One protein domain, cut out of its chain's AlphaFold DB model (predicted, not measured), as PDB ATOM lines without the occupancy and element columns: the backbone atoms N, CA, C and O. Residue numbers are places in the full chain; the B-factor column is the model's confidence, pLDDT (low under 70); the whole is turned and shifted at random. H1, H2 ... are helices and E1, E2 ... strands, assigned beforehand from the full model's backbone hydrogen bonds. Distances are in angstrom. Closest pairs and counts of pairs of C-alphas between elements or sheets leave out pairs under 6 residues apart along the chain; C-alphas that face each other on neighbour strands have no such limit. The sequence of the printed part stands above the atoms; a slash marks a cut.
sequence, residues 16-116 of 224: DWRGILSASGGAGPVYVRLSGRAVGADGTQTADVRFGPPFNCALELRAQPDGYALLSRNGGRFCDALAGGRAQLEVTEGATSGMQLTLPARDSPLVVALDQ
ATOM      1  N   ASP A  16     -43.890 -16.888 -47.464       87.94
ATOM      2  CA  ASP A  16     -42.627 -16.268 -47.866       87.94
ATOM      3  C   ASP A  16     -41.815 -15.826 -46.643       87.94
ATOM      4  O   ASP A  16     -42.227 -14.955 -45.875       87.94
ATOM      5  N   TRP A  17     -40.603 -16.356 -46.542       88.62
ATOM      6  CA  TRP A  17     -39.610 -16.021 -45.530       88.62
ATOM      7  C   TRP A  17     -38.398 -15.408 -46.201       88.62
ATOM      8  O   TRP A  17     -37.999 -15.831 -47.290       88.62
ATOM      9  N   ARG A  18     -37.829 -14.373 -45.591       89.69
ATOM     10  CA  ARG A  18     -36.826 -13.544 -46.249       89.69
ATOM     11  C   ARG A  18     -35.619 -13.376 -45.359       89.69
ATOM     12  O   ARG A  18     -35.739 -13.282 -44.150       89.69
ATOM     13  N   GLY A  19     -34.455 -13.345 -45.971       87.94
ATOM     14  CA  GLY A  19     -33.215 -13.269 -45.232       87.94
ATOM     15  C   GLY A  19     -32.087 -12.757 -46.084       87.94
ATOM     16  O   GLY A  19     -32.259 -12.383 -47.252       87.94
ATOM     17  N   ILE A  20     -30.925 -12.742 -45.456       85.69
ATOM     18  CA  ILE A  20     -29.693 -12.274 -46.059       85.69
ATOM     19  C   ILE A  20     -28.657 -13.375 -45.904       85.69
ATOM     20  O   ILE A  20     -28.344 -13.805 -44.796       85.69
ATOM     21  N   LEU A  21     -28.111 -13.811 -47.030       85.75
ATOM     22  CA  LEU A  21     -26.875 -14.562 -47.067       85.75
ATOM     23  C   LEU A  21     -25.724 -13.556 -47.046       85.75
ATOM     24  O   LEU A  21     -25.503 -12.827 -48.016       85.75
ATOM     25  N   SER A  22     -24.978 -13.522 -45.948       74.81
ATOM     26  CA  SER A  22     -23.709 -12.798 -45.881       74.81
ATOM     27  C   SER A  22     -22.732 -13.462 -46.853       74.81
ATOM     28  O   SER A  22     -22.182 -14.515 -46.543       74.81
ATOM     29  N   ALA A  23     -22.549 -12.910 -48.056       64.38
ATOM     30  CA  ALA A  23     -21.633 -13.520 -49.009       64.38
ATOM     31  C   ALA A  23     -20.195 -13.401 -48.484       64.38
ATOM     32  O   ALA A  23     -19.674 -12.303 -48.270       64.38
ATOM     33  N   SER A  24     -19.531 -14.539 -48.304       51.03
ATOM     34  CA  SER A  24     -18.087 -14.591 -48.115       51.03
ATOM     35  C   SER A  24     -17.415 -14.250 -49.449       51.03
ATOM     36  O   SER A  24     -17.431 -15.063 -50.370       51.03
ATOM     37  N   GLY A  25     -16.850 -13.048 -49.580       51.50
ATOM     38  CA  GLY A  25     -16.004 -12.698 -50.732       51.50
ATOM     39  C   GLY A  25     -16.430 -11.470 -51.536       51.50
ATOM     40  O   GLY A  25     -16.609 -11.553 -52.745       51.50
ATOM     41  N   GLY A  26     -16.552 -10.308 -50.887       50.94
ATOM     42  CA  GLY A  26     -16.598  -8.994 -51.553       50.94
ATOM     43  C   GLY A  26     -17.893  -8.644 -52.298       50.94
ATOM     44  O   GLY A  26     -18.151  -7.466 -52.515       50.94
ATOM     45  N   ALA A  27     -18.736  -9.627 -52.619       57.88
ATOM     46  CA  ALA A  27     -19.987  -9.466 -53.359       57.88
ATOM     47  C   ALA A  27     -21.195  -9.073 -52.485       57.88
ATOM     48  O   ALA A  27     -22.325  -9.335 -52.878       57.88
ATOM     49  N   GLY A  28     -20.969  -8.478 -51.305       68.69
ATOM     50  CA  GLY A  28     -21.997  -7.932 -50.406       68.69
ATOM     51  C   GLY A  28     -23.105  -8.908 -49.951       68.69
ATOM     52  O   GLY A  28     -23.065 -10.102 -50.230       68.69
ATOM     53  N   PRO A  29     -24.097  -8.427 -49.187       81.31
ATOM     54  CA  PRO A  29     -25.171  -9.264 -48.652       81.31
ATOM     55  C   PRO A  29     -26.199  -9.648 -49.723       81.31
ATOM     56  O   PRO A  29     -26.735  -8.767 -50.388       81.31
ATOM     57  N   VAL A  30     -26.520 -10.940 -49.853       84.06
ATOM     58  CA  VAL A  30     -27.442 -11.513 -50.852       84.06
ATOM     59  C   VAL A  30     -28.823 -11.752 -50.280       84.06
ATOM     60  O   VAL A  30     -28.981 -12.435 -49.278       84.06
ATOM     61  N   TYR A  31     -29.842 -11.229 -50.961       86.62
ATOM     62  CA  TYR A  31     -31.230 -11.496 -50.608       86.62
ATOM     63  C   TYR A  31     -31.569 -12.966 -50.860       86.62
ATOM     64  O   TYR A  31     -31.336 -13.483 -51.954       86.62
ATOM     65  N   VAL A  32     -32.179 -13.608 -49.869       90.75
ATOM     66  CA  VAL A  32     -32.700 -14.969 -49.972       90.75
ATOM     67  C   VAL A  32     -34.184 -14.966 -49.639       90.75
ATOM     68  O   VAL A  32     -34.610 -14.358 -48.657       90.75
ATOM     69  N   ARG A  33     -34.975 -15.668 -50.451       92.94
ATOM     70  CA  ARG A  33     -36.383 -15.958 -50.174       92.94
ATOM     71  C   ARG A  33     -36.609 -17.453 -50.096       92.94
ATOM     72  O   ARG A  33     -36.354 -18.137 -51.081       92.94
ATOM     73  N   LEU A  34     -37.164 -17.930 -48.993       93.31
ATOM     74  CA  LEU A  34     -37.707 -19.277 -48.861       93.31
ATOM     75  C   LEU A  34     -39.232 -19.201 -48.979       93.31
ATOM     76  O   LEU A  34     -39.868 -18.460 -48.237       93.31
ATOM     77  N   SER A  35     -39.809 -19.941 -49.920       92.38
ATOM     78  CA  SER A  35     -41.256 -19.978 -50.176       92.38
ATOM     79  C   SER A  35     -41.762 -21.380 -49.838       92.38
ATOM     80  O   SER A  35     -41.604 -22.306 -50.637       92.38
ATOM     81  N   GLY A  36     -42.297 -21.555 -48.629       89.88
ATOM     82  CA  GLY A  36     -42.825 -22.834 -48.154       89.88
ATOM     83  C   GLY A  36     -44.168 -23.157 -48.804       89.88
ATOM     84  O   GLY A  36     -45.067 -22.310 -48.818       89.88
ATOM     85  N   ARG A  37     -44.320 -24.376 -49.333       86.94
ATOM     86  CA  ARG A  37     -45.566 -24.846 -49.956       86.94
ATOM     87  C   ARG A  37     -46.342 -25.749 -49.000       86.94
ATOM     88  O   ARG A  37     -45.766 -26.364 -48.104       86.94
ATOM     89  N   ALA A  38     -47.657 -25.835 -49.202       82.19
ATOM     90  CA  ALA A  38     -48.477 -26.825 -48.513       82.19
ATOM     91  C   ALA A  38     -47.979 -28.241 -48.843       82.19
ATOM     92  O   ALA A  38     -47.485 -28.490 -49.946       82.19
ATOM     93  N   VAL A  39     -48.101 -29.154 -47.880       83.56
ATOM     94  CA  VAL A  39     -47.697 -30.551 -48.060       83.56
ATOM     95  C   VAL A  39     -48.534 -31.178 -49.177       83.56
ATOM     96  O   VAL A  39     -49.753 -31.003 -49.215       83.56
ATOM     97  N   GLY A  40     -47.865 -31.860 -50.110       76.75
ATOM     98  CA  GLY A  40     -48.518 -32.518 -51.239       76.75
ATOM     99  C   GLY A  40     -49.390 -33.700 -50.811       76.75
ATOM    100  O   GLY A  40     -49.299 -34.196 -49.690       76.75
ATOM    101  N   ALA A  41     -50.226 -34.190 -51.730       77.19
ATOM    102  CA  ALA A  41     -51.063 -35.374 -51.500       77.19
ATOM    103  C   ALA A  41     -50.241 -36.655 -51.246       77.19
ATOM    104  O   ALA A  41     -50.737 -37.599 -50.641       77.19
ATOM    105  N   ASP A  42     -48.984 -36.672 -51.691       82.62
ATOM    106  CA  ASP A  42     -47.992 -37.718 -51.438       82.62
ATOM    107  C   ASP A  42     -47.318 -37.595 -50.056       82.62
ATOM    108  O   ASP A  42     -46.447 -38.394 -49.723       82.62
ATOM    109  N   GLY A  43     -47.700 -36.595 -49.253       81.44
ATOM    110  CA  GLY A  43     -47.112 -36.314 -47.943       81.44
ATOM    111  C   GLY A  43     -45.752 -35.614 -48.007       81.44
ATOM    112  O   GLY A  43     -45.178 -35.309 -46.961       81.44
ATOM    113  N   THR A  44     -45.231 -35.320 -49.203       84.94
ATOM    114  CA  THR A  44     -43.917 -34.693 -49.358       84.94
ATOM    115  C   THR A  44     -44.031 -33.179 -49.199       84.94
ATOM    116  O   THR A  44     -44.757 -32.501 -49.932       84.94
ATOM    117  N   GLN A  45     -43.270 -32.615 -48.260       88.69
ATOM    118  CA  GLN A  45     -43.129 -31.169 -48.138       88.69
ATOM    119  C   GLN A  45     -42.064 -30.640 -49.107       88.69
ATOM    120  O   GLN A  45     -40.960 -31.184 -49.206       88.69
ATOM    121  N   THR A  46     -42.392 -29.551 -49.804       91.56
ATOM    122  CA  THR A  46     -41.475 -28.856 -50.715       91.56
ATOM    123  C   THR A  46     -41.458 -27.352 -50.465       91.56
ATOM    124  O   THR A  46     -42.418 -26.776 -49.947       91.56
ATOM    125  N   ALA A  47     -40.362 -26.703 -50.847       93.31
ATOM    126  CA  ALA A  47     -40.237 -25.250 -50.839       93.31
ATOM    127  C   ALA A  47     -39.300 -24.771 -51.948       93.31
ATOM    128  O   ALA A  47     -38.468 -25.532 -52.432       93.31
ATOM    129  N   ASP A  48     -39.399 -23.497 -52.320       94.31
ATOM    130  CA  ASP A  48     -38.441 -22.859 -53.226       94.31
ATOM    131  C   ASP A  48     -37.543 -21.892 -52.456       94.31
ATOM    132  O   ASP A  48     -38.035 -20.988 -51.778       94.31
ATOM    133  N   VAL A  49     -36.231 -22.029 -52.614       94.50
ATOM    134  CA  VAL A  49     -35.244 -21.039 -52.177       94.50
ATOM    135  C   VAL A  49     -34.783 -20.252 -53.389       94.50
ATOM    136  O   VAL A  49     -34.231 -20.820 -54.324       94.50
ATOM    137  N   ARG A  50     -34.983 -18.935 -53.375       93.00
ATOM    138  CA  ARG A  50     -34.531 -18.018 -54.422       93.00
ATOM    139  C   ARG A  50     -33.456 -17.091 -53.883       93.00
ATOM    140  O   ARG A  50     -33.672 -16.415 -52.880       93.00
ATOM    141  N   PHE A  51     -32.348 -17.013 -54.603       89.56
ATOM    142  CA  PHE A  51     -31.282 -16.049 -54.382       89.56
ATOM    143  C   PHE A  51     -31.474 -14.866 -55.328       89.56
ATOM    144  O   PHE A  51     -31.718 -15.037 -56.527       89.56
ATOM    145  N   GLY A  52     -31.389 -13.659 -54.777       82.81
ATOM    146  CA  GLY A  52     -31.323 -12.431 -55.558       82.81
ATOM    147  C   GLY A  52     -29.997 -12.296 -56.316       82.81
ATOM    148  O   GLY A  52     -29.199 -13.241 -56.365       82.81
ATOM    149  N   PRO A  53     -29.737 -11.120 -56.904       78.44
ATOM    150  CA  PRO A  53     -28.456 -10.850 -57.535       78.44
ATOM    151  C   PRO A  53     -27.286 -11.011 -56.536       78.44
ATOM    152  O   PRO A  53     -27.506 -10.974 -55.324       78.44
ATOM    153  N   PRO A  54     -26.057 -11.268 -57.026       75.62
ATOM    154  CA  PRO A  54     -25.735 -11.509 -58.432       75.62
ATOM    155  C   PRO A  54     -26.124 -12.924 -58.895       75.62
ATOM    156  O   PRO A  54     -25.984 -13.240 -60.072       75.62
ATOM    157  N   PHE A  55     -26.574 -13.802 -57.991       83.94
ATOM    158  CA  PHE A  55     -26.787 -15.213 -58.320       83.94
ATOM    159  C   PHE A  55     -28.034 -15.438 -59.169       83.94
ATOM    160  O   PHE A  55     -27.991 -16.266 -60.077       83.94
ATOM    161  N   ASN A  56     -29.122 -14.708 -58.893       83.56
ATOM    162  CA  ASN A  56     -30.369 -14.732 -59.670       83.56
ATOM    163  C   ASN A  56     -30.887 -16.157 -59.972       83.56
ATOM    164  O   ASN A  56     -31.486 -16.418 -61.017       83.56
ATOM    165  N   CYS A  57     -30.682 -17.080 -59.032       91.25
ATOM    166  CA  CYS A  57     -30.985 -18.498 -59.183       91.25
ATOM    167  C   CYS A  57     -31.898 -19.020 -58.067       91.25
ATOM    168  O   CYS A  57     -32.177 -18.329 -57.086       91.25
ATOM    169  N   ALA A  58     -32.405 -20.236 -58.235       94.62
ATOM    170  CA  ALA A  58     -33.360 -20.871 -57.352       94.62
ATOM    171  C   ALA A  58     -33.136 -22.385 -57.249       94.62
ATOM    172  O   ALA A  58     -32.799 -23.065 -58.223       94.62
ATOM    173  N   LEU A  59     -33.399 -22.894 -56.049       95.62
ATOM    174  CA  LEU A  59     -33.376 -24.300 -55.671       95.62
ATOM    175  C   LEU A  59     -34.757 -24.711 -55.162       95.62
ATOM    176  O   LEU A  59     -35.435 -23.932 -54.497       95.62
ATOM    177  N   GLU A  60     -35.147 -25.948 -55.422       95.00
ATOM    178  CA  GLU A  60     -36.229 -26.615 -54.710       95.00
ATOM    179  C   GLU A  60     -35.637 -27.392 -53.533       95.00
ATOM    180  O   GLU A  60     -34.646 -28.113 -53.675       95.00
ATOM    181  N   LEU A  61     -36.261 -27.230 -52.372       94.81
ATOM    182  CA  LEU A  61     -36.049 -28.040 -51.185       94.81
ATOM    183  C   LEU A  61     -37.125 -29.113 -51.170       94.81
ATOM    184  O   LEU A  61     -38.316 -28.798 -51.231       94.81
ATOM    185  N   ARG A  62     -36.709 -30.370 -51.048       92.81
ATOM    186  CA  ARG A  62     -37.612 -31.513 -50.916       92.81
ATOM    187  C   ARG A  62     -37.298 -32.275 -49.641       92.81
ATOM    188  O   ARG A  62     -36.151 -32.679 -49.451       92.81
ATOM    189  N   ALA A  63     -38.297 -32.451 -48.782       90.75
ATOM    190  CA  ALA A  63     -38.121 -33.117 -47.496       90.75
ATOM    191  C   ALA A  63     -37.546 -34.538 -47.651       90.75
ATOM    192  O   ALA A  63     -37.918 -35.290 -48.555       90.75
ATOM    193  N   GLN A  64     -36.628 -34.881 -46.753       88.81
ATOM    194  CA  GLN A  64     -36.027 -36.197 -46.547       88.81
ATOM    195  C   GLN A  64     -35.967 -36.479 -45.034       88.81
ATOM    196  O   GLN A  64     -36.080 -35.539 -44.248       88.81
ATOM    197  N   PRO A  65     -35.750 -37.739 -44.602       83.25
ATOM    198  CA  PRO A  65     -35.708 -38.082 -43.175       83.25
ATOM    199  C   PRO A  65     -34.768 -37.201 -42.332       83.25
ATOM    200  O   PRO A  65     -35.125 -36.804 -41.228       83.25
ATOM    201  N   ASP A  66     -33.617 -36.820 -42.896       83.44
ATOM    202  CA  ASP A  66     -32.556 -36.101 -42.180       83.44
ATOM    203  C   ASP A  66     -32.294 -34.689 -42.741       83.44
ATOM    204  O   ASP A  66     -31.153 -34.223 -42.720       83.44
ATOM    205  N   GLY A  67     -33.286 -34.039 -43.364       90.75
ATOM    206  CA  GLY A  67     -33.148 -32.674 -43.896       90.75
ATOM    207  C   GLY A  67     -33.879 -32.455 -45.220       90.75
ATOM    208  O   GLY A  67     -34.913 -33.061 -45.487       90.75
ATOM    209  N   TYR A  68     -33.324 -31.597 -46.079       93.12
ATOM    210  CA  TYR A  68     -33.916 -31.248 -47.373       93.12
ATOM    211  C   TYR A  68     -32.947 -31.511 -48.523       93.12
ATOM    212  O   TYR A  68     -31.846 -30.965 -48.548       93.12
ATOM    213  N   ALA A  69     -33.351 -32.318 -49.503       94.25
ATOM    214  CA  ALA A  69     -32.614 -32.434 -50.759       94.25
ATOM    215  C   ALA A  69     -32.709 -31.135 -51.559       94.25
ATOM    216  O   ALA A  69     -33.788 -30.545 -51.651       94.25
ATOM    217  N   LEU A  70     -31.591 -30.737 -52.167       95.19
ATOM    218  CA  LEU A  70     -31.499 -29.560 -53.023       95.19
ATOM    219  C   LEU A  70     -31.561 -29.951 -54.499       95.19
ATOM    220  O   LEU A  70     -30.701 -30.676 -55.004       95.19
ATOM    221  N   LEU A  71     -32.563 -29.431 -55.202       93.31
ATOM    222  CA  LEU A  71     -32.796 -29.663 -56.627       93.31
ATOM    223  C   LEU A  71     -32.696 -28.330 -57.379       93.31
ATOM    224  O   LEU A  71     -33.328 -27.352 -56.987       93.31
ATOM    225  N   SER A  72     -31.916 -28.263 -58.460       88.38
ATOM    226  CA  SER A  72     -31.824 -27.038 -59.275       88.38
ATOM    227  C   SER A  72     -33.143 -26.777 -60.008       88.38
ATOM    228  O   SER A  72     -33.725 -27.702 -60.578       88.38
ATOM    229  N   ARG A  73     -33.636 -25.529 -59.985       86.81
ATOM    230  CA  ARG A  73     -34.910 -25.142 -60.632       86.81
ATOM    231  C   ARG A  73     -34.723 -24.278 -61.870       86.81
ATOM    232  O   ARG A  73     -35.379 -24.520 -62.876       86.81
ATOM    233  N   ASN A  74     -33.875 -23.257 -61.796       85.00
ATOM    234  CA  ASN A  74     -33.618 -22.346 -62.916       85.00
ATOM    235  C   ASN A  74     -32.122 -22.221 -63.268       85.00
ATOM    236  O   ASN A  74     -31.771 -21.366 -64.079       85.00
ATOM    237  N   GLY A  75     -31.270 -23.088 -62.704       79.00
ATOM    238  CA  GLY A  75     -29.849 -23.192 -63.037       79.00
ATOM    239  C   GLY A  75     -28.970 -22.079 -62.463       79.00
ATOM    240  O   GLY A  75     -29.395 -21.280 -61.632       79.00
ATOM    241  N   GLY A  76     -27.722 -22.023 -62.927       85.75
ATOM    242  CA  GLY A  76     -26.747 -20.992 -62.582       85.75
ATOM    243  C   GLY A  76     -25.658 -21.550 -61.675       85.75
ATOM    244  O   GLY A  76     -25.943 -22.246 -60.704       85.75
ATOM    245  N   ARG A  77     -24.395 -21.200 -61.957       88.94
ATOM    246  CA  ARG A  77     -23.207 -21.830 -61.346       88.94
ATOM    247  C   ARG A  77     -23.266 -21.926 -59.819       88.94
ATOM    248  O   ARG A  77     -22.769 -22.899 -59.263       88.94
ATOM    249  N   PHE A  78     -23.837 -20.921 -59.154       89.31
ATOM    250  CA  PHE A  78     -24.007 -20.929 -57.704       89.31
ATOM    251  C   PHE A  78     -25.004 -22.004 -57.252       89.31
ATOM    252  O   PHE A  78     -24.625 -22.892 -56.499       89.31
ATOM    253  N   CYS A  79     -26.247 -21.981 -57.745       92.31
ATOM    254  CA  CYS A  79     -27.258 -22.975 -57.379       92.31
ATOM    255  C   CYS A  79     -26.894 -24.386 -57.868       92.31
ATOM    256  O   CYS A  79     -27.090 -25.353 -57.138       92.31
ATOM    257  N   ASP A  80     -26.285 -24.519 -59.046       92.38
ATOM    258  CA  ASP A  80     -25.857 -25.817 -59.580       92.38
ATOM    259  C   ASP A  80     -24.749 -26.459 -58.729       92.38
ATOM    260  O   ASP A  80     -24.682 -27.680 -58.632       92.38
ATOM    261  N   ALA A  81     -23.915 -25.657 -58.057       91.56
ATOM    262  CA  ALA A  81     -22.919 -26.161 -57.109       91.56
ATOM    263  C   ALA A  81     -23.525 -26.636 -55.774       91.56
ATOM    264  O   ALA A  81     -22.874 -27.387 -55.050       91.56
ATOM    265  N   LEU A  82     -24.740 -26.187 -55.445       92.12
ATOM    266  CA  LEU A  82     -25.487 -26.587 -54.248       92.12
ATOM    267  C   LEU A  82     -26.411 -27.786 -54.521       92.12
ATOM    268  O   LEU A  82     -26.737 -28.545 -53.607       92.12
ATOM    269  N   ALA A  83     -26.855 -27.940 -55.771       92.75
ATOM    270  CA  ALA A  83     -27.739 -29.014 -56.200       92.75
ATOM    271  C   ALA A  83     -27.119 -30.400 -55.958       92.75
ATOM    272  O   ALA A  83     -25.909 -30.596 -56.062       92.75
ATOM    273  N   GLY A  84     -27.960 -31.373 -55.603       90.12
ATOM    274  CA  GLY A  84     -27.524 -32.707 -55.171       90.12
ATOM    275  C   GLY A  84     -27.019 -32.759 -53.724       90.12
ATOM    276  O   GLY A  84     -26.847 -33.847 -53.179       90.12
ATOM    277  N   GLY A  85     -26.822 -31.603 -53.084       92.06
ATOM    278  CA  GLY A  85     -26.530 -31.499 -51.662       92.06
ATOM    279  C   GLY A  85     -27.769 -31.631 -50.770       92.06
ATOM    280  O   GLY A  85     -28.904 -31.801 -51.230       92.06
ATOM    281  N   ARG A  86     -27.534 -31.517 -49.459       92.69
ATOM    282  CA  ARG A  86     -28.566 -31.539 -48.418       92.69
ATOM    283  C   ARG A  86     -28.519 -30.255 -47.597       92.69
ATOM    284  O   ARG A  86     -27.457 -29.890 -47.099       92.69
ATOM    285  N   ALA A  87     -29.663 -29.603 -47.453       93.31
ATOM    286  CA  ALA A  87     -29.862 -28.459 -46.578       93.31
ATOM    287  C   ALA A  87     -30.473 -28.876 -45.238       93.31
ATOM    288  O   ALA A  87     -31.172 -29.889 -45.150       93.31
ATOM    289  N   GLN A  88     -30.231 -28.056 -44.219       92.69
ATOM    290  CA  GLN A  88     -30.873 -28.149 -42.911       92.69
ATOM    291  C   GLN A  88     -31.687 -26.893 -42.643       92.69
ATOM    292  O   GLN A  88     -31.298 -25.799 -43.056       92.69
ATOM    293  N   LEU A  89     -32.812 -27.066 -41.958       90.00
ATOM    294  CA  LEU A  89     -33.677 -25.972 -41.546       90.00
ATOM    295  C   LEU A  89     -33.975 -26.111 -40.058       90.00
ATOM    296  O   LEU A  89     -34.556 -27.107 -39.630       90.00
ATOM    297  N   GLU A  90     -33.600 -25.093 -39.298       89.06
ATOM    298  CA  GLU A  90     -33.926 -24.974 -37.880       89.06
ATOM    299  C   GLU A  90     -34.959 -23.864 -37.723       89.06
ATOM    300  O   GLU A  90     -34.735 -22.731 -38.148       89.06
ATOM    301  N   VAL A  91     -36.110 -24.192 -37.141       84.25
ATOM    302  CA  VAL A  91     -37.180 -23.229 -36.873       84.25
ATOM    303  C   VAL A  91     -37.070 -22.801 -35.416       84.25
ATOM    304  O   VAL A  91     -37.071 -23.639 -34.517       84.25
ATOM    305  N   THR A  92     -36.953 -21.499 -35.172       80.50
ATOM    306  CA  THR A  92     -37.004 -20.930 -33.823       80.50
ATOM    307  C   THR A  92     -38.422 -20.444 -33.549       80.50
ATOM    308  O   THR A  92     -38.896 -19.497 -34.183       80.50
ATOM    309  N   GLU A  93     -39.106 -21.093 -32.609       69.06
ATOM    310  CA  GLU A  93     -40.452 -20.711 -32.175       69.06
ATOM    311  C   GLU A  93     -40.394 -19.625 -31.086       69.06
ATOM    312  O   GLU A  93     -39.559 -19.674 -30.182       69.06
ATOM    313  N   GLY A  94     -41.277 -18.622 -31.169       63.53
ATOM    314  CA  GLY A  94     -41.361 -17.525 -30.198       63.53
ATOM    315  C   GLY A  94     -41.867 -16.206 -30.795       63.53
ATOM    316  O   GLY A  94     -42.226 -16.138 -31.971       63.53
ATOM    317  N   ALA A  95     -41.878 -15.137 -29.990       52.94
ATOM    318  CA  ALA A  95     -42.383 -13.812 -30.388       52.94
ATOM    319  C   ALA A  95     -41.644 -13.194 -31.597       52.94
ATOM    320  O   ALA A  95     -42.217 -12.393 -32.331       52.94
ATOM    321  N   THR A  96     -40.396 -13.599 -31.834       61.22
ATOM    322  CA  THR A  96     -39.621 -13.312 -33.048       61.22
ATOM    323  C   THR A  96     -39.386 -14.622 -33.790       61.22
ATOM    324  O   THR A  96     -38.278 -15.155 -33.793       61.22
ATOM    325  N   SER A  97     -40.455 -15.201 -34.341       72.31
ATOM    326  CA  SER A  97     -40.350 -16.458 -35.085       72.31
ATOM    327  C   SER A  97     -39.413 -16.275 -36.281       72.31
ATOM    328  O   SER A  97     -39.555 -15.323 -37.054       72.31
ATOM    329  N   GLY A  98     -38.458 -17.186 -36.424       84.00
ATOM    330  CA  GLY A  98     -37.425 -17.126 -37.451       84.00
ATOM    331  C   GLY A  98     -36.951 -18.517 -37.838       84.00
ATOM    332  O   GLY A  98     -37.283 -19.510 -37.190       84.00
ATOM    333  N   MET A  99     -36.184 -18.595 -38.918       87.81
ATOM    334  CA  MET A  99     -35.591 -19.839 -39.384       87.81
ATOM    335  C   MET A  99     -34.131 -19.649 -39.738       87.81
ATOM    336  O   MET A  99     -33.737 -18.621 -40.283       87.81
ATOM    337  N   GLN A 100     -33.343 -20.684 -39.499       91.12
ATOM    338  CA  GLN A 100     -31.980 -20.774 -39.979       91.12
ATOM    339  C   GLN A 100     -31.910 -21.841 -41.066       91.12
ATOM    340  O   GLN A 100     -32.125 -23.024 -40.807       91.12
ATOM    341  N   LEU A 101     -31.623 -21.410 -42.292       91.81
ATOM    342  CA  LEU A 101     -31.367 -22.294 -43.422       91.81
ATOM    343  C   LEU A 101     -29.857 -22.475 -43.572       91.81
ATOM    344  O   LEU A 101     -29.139 -21.522 -43.878       91.81
ATOM    345  N   THR A 102     -29.391 -23.708 -43.410       92.56
ATOM    346  CA  THR A 102     -27.993 -24.090 -43.615       92.56
ATOM    347  C   THR A 102     -27.872 -24.859 -44.922       92.56
ATOM    348  O   THR A 102     -28.485 -25.913 -45.100       92.56
ATOM    349  N   LEU A 103     -27.076 -24.333 -45.845       91.00
ATOM    350  CA  LEU A 103     -26.815 -24.918 -47.154       91.00
ATOM    351  C   LEU A 103     -25.400 -25.509 -47.191       91.00
ATOM    352  O   LEU A 103     -24.475 -24.946 -46.594       91.00
ATOM    353  N   PRO A 104     -25.202 -26.615 -47.921       88.75
ATOM    354  CA  PRO A 104     -23.882 -27.197 -48.088       88.75
ATOM    355  C   PRO A 104     -23.020 -26.267 -48.943       88.75
ATOM    356  O   PRO A 104     -23.499 -25.684 -49.906       88.75
ATOM    357  N   ALA A 105     -21.737 -26.143 -48.633       83.31
ATOM    358  CA  ALA A 105     -20.778 -25.441 -49.480       83.31
ATOM    359  C   ALA A 105     -19.391 -26.069 -49.325       83.31
ATOM    360  O   ALA A 105     -19.155 -26.835 -48.393       83.31
ATOM    361  N   ARG A 106     -18.498 -25.794 -50.286       76.62
ATOM    362  CA  ARG A 106     -17.203 -26.486 -50.396       76.62
ATOM    363  C   ARG A 106     -16.308 -26.293 -49.173       76.62
ATOM    364  O   ARG A 106     -15.726 -27.267 -48.717       76.62
ATOM    365  N   ASP A 107     -16.220 -25.064 -48.667       78.56
ATOM    366  CA  ASP A 107     -15.277 -24.710 -47.597       78.56
ATOM    367  C   ASP A 107     -15.962 -24.604 -46.231       78.56
ATOM    368  O   ASP A 107     -15.476 -25.125 -45.232       78.56
ATOM    369  N   SER A 108     -17.110 -23.927 -46.179       81.50
ATOM    370  CA  SER A 108     -17.912 -23.764 -44.966       81.50
ATOM    371  C   SER A 108     -19.395 -23.711 -45.325       81.50
ATOM    372  O   SER A 108     -19.720 -23.191 -46.395       81.50
ATOM    373  N   PRO A 109     -20.299 -24.243 -44.479       86.94
ATOM    374  CA  PRO A 109     -21.732 -24.161 -44.725       86.94
ATOM    375  C   PRO A 109     -22.195 -22.710 -44.859       86.94
ATOM    376  O   PRO A 109     -21.782 -21.839 -44.092       86.94
ATOM    377  N   LEU A 110     -23.089 -22.458 -45.811       88.50
ATOM    378  CA  LEU A 110     -23.717 -21.150 -45.954       88.50
ATOM    379  C   LEU A 110     -24.930 -21.100 -45.033       88.50
ATOM    380  O   LEU A 110     -25.852 -21.898 -45.188       88.50
ATOM    381  N   VAL A 111     -24.936 -20.161 -44.094       89.38
ATOM    382  CA  VAL A 111     -26.024 -19.999 -43.127       89.38
ATOM    383  C   VAL A 111     -26.816 -18.744 -43.464       89.38
ATOM    384  O   VAL A 111     -26.248 -17.666 -43.647       89.38
ATOM    385  N   VAL A 112     -28.137 -18.889 -43.548       89.69
ATOM    386  CA  VAL A 112     -29.075 -17.802 -43.829       89.69
ATOM    387  C   VAL A 112     -30.074 -17.711 -42.687       89.69
ATOM    388  O   VAL A 112     -30.872 -18.625 -42.486       89.69
ATOM    389  N   ALA A 113     -30.060 -16.586 -41.977       88.62
ATOM    390  CA  ALA A 113     -31.143 -16.222 -41.075       88.62
ATOM    391  C   ALA A 113     -32.311 -15.672 -41.905       88.62
ATOM    392  O   ALA A 113     -32.157 -14.699 -42.649       88.62
ATOM    393  N   LEU A 114     -33.454 -16.342 -41.816       87.25
ATOM    394  CA  LEU A 114     -34.710 -16.001 -42.463       87.25
ATOM    395  C   LEU A 114     -35.677 -15.515 -41.386       87.25
ATOM    396  O   LEU A 114     -36.080 -16.280 -40.510       87.25
ATOM    397  N   ASP A 115     -36.091 -14.262 -41.468       80.69
ATOM    398  CA  ASP A 115     -37.061 -13.686 -40.550       80.69
ATOM    399  C   ASP A 115     -38.098 -12.848 -41.309       80.69
ATOM    400  O   ASP A 115     -38.022 -12.633 -42.524       80.69
ATOM    401  N   GLN A 116     -39.150 -12.443 -40.606       72.06
ATOM    402  CA  GLN A 116     -40.182 -11.561 -41.159       72.06
ATOM    403  C   GLN A 116     -40.018 -10.113 -40.685       72.06
ATOM    404  O   GLN A 116     -40.899  -9.282 -40.926       72.06
TER     405      GLN A 116
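What this domain is: This is residues 16 to 116 of the 224 residues of an uncharacterized protein of Xanthomonas arboricola pv. pruni MAFF 301420 (UniProt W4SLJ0). This is a small closed barrel of eight strands, E1 to E8, each joined side by side to the next and E8 joined back to E1, with one short helix, H1, packed outside the wall by E4 and E5. The printed part has 101 residues, and along it come E1, E2, E3, E4, E5, H1, E6, E7 and E8; the neighbour pairs round the ring are antiparallel and the class is mostly strand. The whole is compact, with a radius of gyration of the C-alphas of 13.1 A, and spans 41 by 33 by 22 A.

How they stand to each other: Start at E1, residues 16 to 22, and E2, residues 29 to 36, a hairpin at 152 degrees; look for N 17 and O 34, 2.8 A apart. E3, residues 46 to 51, is antiparallel to E2, with N 35 and O 48 at 2.8 A. E4, residues 58 to 64, follows beside E3, with N 49 and O 59 at 2.8 A, and E5, residues 67 to 72, beside E4, with N 60 and O 71 at 2.8 A. E1 to E5 form a meander, each strand the antiparallel neighbour of the one before. Next comes H1, residues 77 to 82, on the barrel and outside it, at a height over the sheet of 8.4 A. It is only just over E4, with 3 of its 6 C-alphas falling there, and runs along the strands, at 8 degrees to E4 on the local plane. In H1 every O i to N i+4 pair is within hydrogen-bond range. E6, residues 86 to 92, has staggered pairing: 86 to 87 with E5, where N 68 and O 87 are 2.9 A apart, and 88 to 92 with E7, residues 98 to 103, where N 90 and O 100 are 3.0 A apart. E8, residues 110 to 115, ends a second meander, E6 E7 E8; find N 101 and O 112 at 2.9 A. E8 and E1 close the ring at 138 degrees, with N 115 and O 18 at 2.9 A.

Where its parts are: Find C-alpha 16 at (-42.627, -16.268, -47.866), where E1 begins its 19.3 A. E2 runs 22.3 A, E3 16.8 A, E4 18.9 A and E5 16.4 A. H1 begins at C-alpha 77, (-23.207, -21.830, -61.346), and measures 8.8 A. E6 runs 19.9 A, E7 16.4 A, and E8 16.2 A to C-alpha 115 at (-37.061, -13.686, -40.550).

The domain as a whole: The two C-alphas farthest apart, of Gly 26 and Ala 41, are 43.4 A apart. The printed part has no cut and no long link. The mean pLDDT of the printed part is 84.7; look for values under 70 at residues 23 to 28 and 93 to 96.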